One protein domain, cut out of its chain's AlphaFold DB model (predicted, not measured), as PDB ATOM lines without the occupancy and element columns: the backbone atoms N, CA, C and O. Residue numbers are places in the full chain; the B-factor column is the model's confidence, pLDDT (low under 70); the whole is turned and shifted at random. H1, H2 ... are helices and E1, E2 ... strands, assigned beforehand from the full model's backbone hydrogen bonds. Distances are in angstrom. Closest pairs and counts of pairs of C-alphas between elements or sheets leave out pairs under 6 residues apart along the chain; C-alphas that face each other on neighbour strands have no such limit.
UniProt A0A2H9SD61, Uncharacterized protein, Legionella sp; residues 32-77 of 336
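AT A GLANCE: This is residues 32 to 77 of the 336 residues of an uncharacterized protein of Legionella sp (UniProt A0A2H9SD61). This is a single, strongly twisted sheet of four antiparallel strands, a thin elongated slab with neither face covered by a helix. At one end of the slab, E3 passes straight into the very short helix H1, and a long loop, residues 59 to 69, swings out past that end and returns to E4. The printed part has 46 residues, with four named strands and one named helix in the chain order E1, E2, E3, H1, E4; the sheet order is E1 - E2 - E3 - E4 and the class is mostly strand. The whole is loose, with a radius of gyration of the C-alphas of 11.8 A, and spans 36 by 18 by 14 A.

IN THESE COORDINATES: Begin with the sheet and find C-alpha 33 at (96.133, 154.985, 218.802), where E1, residues 33 to 37, starts. E2 follows as residues 40 to 44. Look next at E3, residues 49 to 54, which measures 16.8 A from first to last C-alpha. H1, residues 55 to 58, comes directly after it and is 5.2 A long; its first C-alpha, 55, is at (115.236, 164.081, 214.001). The longest strand is E4, residues 70 to 76, which runs 18.7 A and ends at C-alpha 76, at (106.255, 145.284, 221.428).

HOW THE PARTS SIT: Start at the inner strands E2 and E3, a hairpin whose directions stand at 147 degrees; look for N 43 and O 50, 2.9 A apart. On one side of E2 is the edge strand E1, which forms a hairpin with it at 157 degrees, and N 37 and O 40 are 2.8 A apart. E1, E2 and E3 make a meander, each strand the antiparallel neighbour of the one before. The other edge strand, E4, is antiparallel to E3 at 158 degrees; N 51 and O 73 are 2.9 A apart, and the facing C-alphas of Leu 54 and Asn 70 are 4.3 A apart. E1 and E4 are apart. H1 only grazes the sheet, with its residues 55 to 58; its closest C-alphas to E4 are those of Ala 55 and Asn 70, 5.5 A apart. With four residues, H1 is too short for any O i to N i+4 pair, but its one O i to N i+3 pair is within hydrogen-bond range.

THE WHOLE: The two C-alphas farthest apart are those of Asp 46 and Gln 63, at 36.4 A. From edge to edge of the sheet the strands' lines turn by 78 degrees. The link from H1 to E4, 11 residues, is long; the links E1 to E2, E2 to E3 and E3 to H1 are tight. The printed part has no cut, its mean pLDDT is 90.7, and no printed residue is under 70.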
ATOM      1  N   ARG A  32      95.889 152.720 215.256       93.19
ATOM      2  CA  ARG A  32      94.639 152.862 216.015       93.19
ATOM      3  C   ARG A  32      94.731 153.881 217.133       93.19
ATOM      4  O   ARG A  32      93.749 154.553 217.424       93.19
ATOM      5  N   ALA A  33      95.906 154.017 217.742       92.50
ATOM      6  CA  ALA A  33      96.133 154.985 218.802       92.50
ATOM      7  C   ALA A  33      97.516 155.621 218.686       92.50
ATOM      8  O   ALA A  33      98.497 154.977 218.305       92.50
ATOM      9  N   MET A  34      97.587 156.900 219.052       93.19
ATOM     10  CA  MET A  34      98.833 157.647 219.151       93.19
ATOM     11  C   MET A  34      98.787 158.590 220.342       93.19
ATOM     12  O   MET A  34      97.818 159.332 220.509       93.19
ATOM     13  N   PHE A  35      99.839 158.605 221.151       93.25
ATOM     14  CA  PHE A  35      99.968 159.574 222.236       93.25
ATOM     15  C   PHE A  35     101.435 159.786 222.618       93.25
ATOM     16  O   PHE A  35     102.260 158.878 222.466       93.25
ATOM     17  N   PRO A  36     101.792 160.994 223.085       93.06
ATOM     18  CA  PRO A  36     103.137 161.257 223.568       93.06
ATOM     19  C   PRO A  36     103.395 160.491 224.868       93.06
ATOM     20  O   PRO A  36     102.527 160.396 225.738       93.06
ATOM     21  N   LEU A  37     104.613 159.980 225.004       93.00
ATOM     22  CA  LEU A  37     105.150 159.422 226.235       93.00
ATOM     23  C   LEU A  37     106.573 159.956 226.417       93.00
ATOM     24  O   LEU A  37     107.489 159.539 225.709       93.00
ATOM     25  N   ASN A  38     106.764 160.891 227.350       86.12
ATOM     26  CA  ASN A  38     108.029 161.615 227.516       86.12
ATOM     27  C   ASN A  38     108.515 162.211 226.174       86.12
ATOM     28  O   ASN A  38     107.771 162.911 225.490       86.12
ATOM     29  N   ASN A  39     109.749 161.905 225.763       83.25
ATOM     30  CA  ASN A  39     110.371 162.434 224.544       83.25
ATOM     31  C   ASN A  39     110.127 161.546 223.309       83.25
ATOM     32  O   ASN A  39     110.925 161.559 222.371       83.25
ATOM     33  N   MET A  40     109.073 160.729 223.311       89.69
ATOM     34  CA  MET A  40     108.712 159.889 222.170       89.69
ATOM     35  C   MET A  40     107.208 159.893 221.918       89.69
ATOM     36  O   MET A  40     106.405 160.109 222.822       89.69
ATOM     37  N   LEU A  41     106.829 159.642 220.667       92.69
ATOM     38  CA  LEU A  41     105.444 159.395 220.287       92.69
ATOM     39  C   LEU A  41     105.234 157.886 220.205       92.69
ATOM     40  O   LEU A  41     105.934 157.211 219.448       92.69
ATOM     41  N   LEU A  42     104.293 157.359 220.982       95.50
ATOM     42  CA  LEU A  42     103.860 155.979 220.828       95.50
ATOM     43  C   LEU A  42     102.818 155.893 219.718       95.50
ATOM     44  O   LEU A  42     101.920 156.730 219.638       95.50
ATOM     45  N   MET A  43     102.961 154.876 218.875       94.62
ATOM     46  CA  MET A  43     102.026 154.531 217.809       94.62
ATOM     47  C   MET A  43     101.652 153.065 217.978       94.62
ATOM     48  O   MET A  43     102.532 152.210 218.068       94.62
ATOM     49  N   ILE A  44     100.357 152.787 218.043       95.44
ATOM     50  CA  ILE A  44      99.827 151.457 218.334       95.44
ATOM     51  C   ILE A  44      98.945 151.052 217.162       95.44
ATOM     52  O   ILE A  44      98.027 151.789 216.790       95.44
ATOM     53  N   THR A  45      99.263 149.910 216.567       95.12
ATOM     54  CA  THR A  45      98.515 149.300 215.466       95.12
ATOM     55  C   THR A  45      97.586 148.209 216.000       95.12
ATOM     56  O   THR A  45      97.414 148.079 217.217       95.12
ATOM     57  N   ASP A  46      96.988 147.407 215.117       93.75
ATOM     58  CA  ASP A  46      96.206 146.246 215.555       93.75
ATOM     59  C   ASP A  46      97.095 145.242 216.306       93.75
ATOM     60  O   ASP A  46      96.704 144.716 217.350       93.75
ATOM     61  N   LYS A  47      98.344 145.074 215.850       94.38
ATOM     62  CA  LYS A  47      99.231 143.987 216.291       94.38
ATOM     63  C   LYS A  47     100.489 144.415 217.030       94.38
ATOM     64  O   LYS A  47     101.038 143.607 217.773       94.38
ATOM     65  N   CYS A  48     100.980 145.637 216.848       96.06
ATOM     66  CA  CYS A  48     102.268 146.048 217.402       96.06
ATOM     67  C   CYS A  48     102.249 147.461 217.988       96.06
ATOM     68  O   CYS A  48     101.391 148.297 217.701       96.06
ATOM     69  N   THR A  49     103.271 147.736 218.797       95.94
ATOM     70  CA  THR A  49     103.540 149.058 219.363       95.94
ATOM     71  C   THR A  49     104.899 149.549 218.910       95.94
ATOM     72  O   THR A  49     105.909 148.848 219.027       95.94
ATOM     73  N   TYR A  50     104.939 150.797 218.463       95.12
ATOM     74  CA  TYR A  50     106.132 151.474 217.984       95.12
ATOM     75  C   TYR A  50     106.376 152.736 218.792       95.12
ATOM     76  O   TYR A  50     105.445 153.433 219.194       95.12
ATOM     77  N   LYS A  51     107.652 153.072 218.960       93.56
ATOM     78  CA  LYS A  51     108.062 154.421 219.342       93.56
ATOM     79  C   LYS A  51     108.590 155.151 218.118       93.56
ATOM     80  O   LYS A  51     109.374 154.596 217.346       93.56
ATOM     81  N   MET A  52     108.199 156.408 217.983       91.94
ATOM     82  CA  MET A  52     108.717 157.332 216.988       91.94
ATOM     83  C   MET A  52     109.444 158.477 217.685       91.94
ATOM     84  O   MET A  52     108.970 159.018 218.688       91.94
ATOM     85  N   ARG A  53     110.597 158.852 217.129       90.38
ATOM     86  CA  ARG A  53     111.326 160.068 217.497       90.38
ATOM     87  C   ARG A  53     111.600 160.896 216.255       90.38
ATOM     88  O   ARG A  53     111.972 160.348 215.218       90.38
ATOM     89  N   LEU A  54     111.416 162.204 216.371       88.50
ATOM     90  CA  LEU A  54     111.769 163.151 215.320       88.50
ATOM     91  C   LEU A  54     113.280 163.385 215.304       88.50
ATOM     92  O   LEU A  54     113.947 163.246 216.331       88.50
ATOM     93  N   ALA A  55     113.813 163.784 214.152       87.75
ATOM     94  CA  ALA A  55     115.236 164.081 214.001       87.75
ATOM     95  C   ALA A  55     115.732 165.107 215.034       87.75
ATOM     96  O   ALA A  55     116.778 164.905 215.639       87.75
ATOM     97  N   ASP A  56     114.942 166.150 215.305       86.69
ATOM     98  CA  ASP A  56     115.289 167.208 216.267       86.69
ATOM     99  C   ASP A  56     115.229 166.740 217.734       86.69
ATOM    100  O   ASP A  56     115.822 167.366 218.605       86.69
ATOM    101  N   GLN A  57     114.567 165.614 218.030       86.19
ATOM    102  CA  GLN A  57     114.642 164.978 219.353       86.19
ATOM    103  C   GLN A  57     115.911 164.129 219.517       86.19
ATOM    104  O   GLN A  57     116.303 163.822 220.643       86.19
ATOM    105  N   ILE A  58     116.518 163.696 218.409       87.25
ATOM    106  CA  ILE A  58     117.736 162.874 218.388       87.25
ATOM    107  C   ILE A  58     118.980 163.765 218.312       87.25
ATOM    108  O   ILE A  58     119.968 163.494 218.986       87.25
ATOM    109  N   ASP A  59     118.916 164.827 217.511       86.94
ATOM    110  CA  ASP A  59     119.998 165.776 217.252       86.94
ATOM    111  C   ASP A  59     119.451 167.216 217.286       86.94
ATOM    112  O   ASP A  59     119.202 167.815 216.231       86.94
ATOM    113  N   PRO A  60     119.218 167.769 218.497       87.69
ATOM    114  CA  PRO A  60     118.648 169.108 218.670       87.69
ATOM    115  C   PRO A  60     119.534 170.218 218.098       87.69
ATOM    116  O   PRO A  60     119.037 171.243 217.641       87.69
ATOM    117  N   GLU A  61     120.852 170.004 218.103       91.00
ATOM    118  CA  GLU A  61     121.843 170.942 217.565       91.00
ATOM    119  C   GLU A  61     122.007 170.824 216.040       91.00
ATOM    120  O   GLU A  61     122.757 171.595 215.441       91.00
ATOM    121  N   ARG A  62     121.285 169.889 215.399       87.25
ATOM    122  CA  ARG A  62     121.276 169.652 213.946       87.25
ATOM    123  C   ARG A  62     122.686 169.435 213.371       87.25
ATOM    124  O   ARG A  62     122.974 169.857 212.250       87.25
ATOM    125  N   GLN A  63     123.560 168.762 214.121       90.31
ATOM    126  CA  GLN A  63     124.930 168.453 213.700       90.31
ATOM    127  C   GLN A  63     124.980 167.417 212.565       90.31
ATOM    128  O   GLN A  63     125.918 167.412 211.765       90.31
ATOM    129  N   ASN A  64     123.976 166.541 212.473       86.19
ATOM    130  CA  ASN A  64     123.874 165.508 211.455       86.19
ATOM    131  C   ASN A  64     122.747 165.823 210.446       86.19
ATOM    132  O   ASN A  64     121.578 165.484 210.676       86.19
ATOM    133  N   PRO A  65     123.083 166.387 209.271       82.75
ATOM    134  CA  PRO A  65     122.097 166.712 208.243       82.75
ATOM    135  C   PRO A  65     121.501 165.474 207.556       82.75
ATOM    136  O   PRO A  65     120.500 165.600 206.858       82.75
ATOM    137  N   THR A  66     122.092 164.287 207.738       87.81
ATOM    138  CA  THR A  66     121.651 163.044 207.073       87.81
ATOM    139  C   THR A  66     120.576 162.282 207.845       87.81
ATOM    140  O   THR A  66     120.047 161.298 207.330       87.81
ATOM    141  N   LEU A  67     120.237 162.714 209.067       85.06
ATOM    142  CA  LEU A  67     119.188 162.058 209.843       85.06
ATOM    143  C   LEU A  67     117.842 162.118 209.104       85.06
ATOM    144  O   LEU A  67     117.437 163.204 208.671       85.06
ATOM    145  N   PRO A  68     117.125 160.982 208.995       86.69
ATOM    146  CA  PRO A  68     115.782 160.976 208.436       86.69
ATOM    147  C   PRO A  68     114.836 161.807 209.321       86.69
ATOM    148  O   PRO A  68     115.079 161.912 210.525       86.69
ATOM    149  N   PRO A  69     113.735 162.361 208.773       84.50
ATOM    150  CA  PRO A  69     112.824 163.236 209.521       84.50
ATOM    151  C   PRO A  69     112.264 162.606 210.803       84.50
ATOM    152  O   PRO A  69     112.072 163.290 211.809       84.50
ATOM    153  N   ASN A  70     112.024 161.296 210.772       86.81
ATOM    154  CA  ASN A  70     111.659 160.500 211.931       86.81
ATOM    155  C   ASN A  70     112.347 159.132 211.891       86.81
ATOM    156  O   ASN A  70     112.699 158.621 210.826       86.81
ATOM    157  N   VAL A  71     112.525 158.549 213.072       88.88
ATOM    158  CA  VAL A  71     112.987 157.176 213.271       88.88
ATOM    159  C   VAL A  71     111.918 156.434 214.051       88.88
ATOM    160  O   VAL A  71     111.456 156.911 215.090       88.88
ATOM    161  N   GLN A  72     111.551 155.255 213.560       90.62
ATOM    162  CA  GLN A  72     110.550 154.387 214.166       90.62
ATOM    163  C   GLN A  72     111.215 153.096 214.634       90.62
ATOM    164  O   GLN A  72     112.089 152.555 213.957       90.62
ATOM    165  N   GLN A  73     110.812 152.599 215.799       92.06
ATOM    166  CA  GLN A  73     111.306 151.341 216.347       92.06
ATOM    167  C   GLN A  73     110.135 150.565 216.948       92.06
ATOM    168  O   GLN A  73     109.435 151.098 217.812       92.06
ATOM    169  N   LYS A  74     109.951 149.307 216.523       94.06
ATOM    170  CA  LYS A  74     109.022 148.377 217.178       94.06
ATOM    171  C   LYS A  74     109.504 148.122 218.602       94.06
ATOM    172  O   LYS A  74     110.690 147.869 218.817       94.06
ATOM    173  N   VAL A  75     108.597 148.240 219.563       94.75
ATOM    174  CA  VAL A  75     108.893 148.027 220.983       94.75
ATOM    175  C   VAL A  75     108.215 146.770 221.506       94.75
ATOM    176  O   VAL A  75     108.844 146.042 222.263       94.75
ATOM    177  N   PHE A  76     106.989 146.492 221.058       95.62
ATOM    178  CA  PHE A  76     106.255 145.284 221.428       95.62
ATOM    179  C   PHE A  76     105.546 144.677 220.218       95.62
ATOM    180  O   PHE A  76     105.009 145.411 219.384       95.62
ATOM    181  N   ASP A  77     105.457 143.349 220.200       95.44
ATOM    182  CA  ASP A  77     104.573 142.563 219.326       95.44
ATOM    183  C   ASP A  77     103.138 142.503 219.885       95.44
ATOM    184  O   ASP A  77     102.470 141.474 219.863       95.44
TER     185      ASP A  77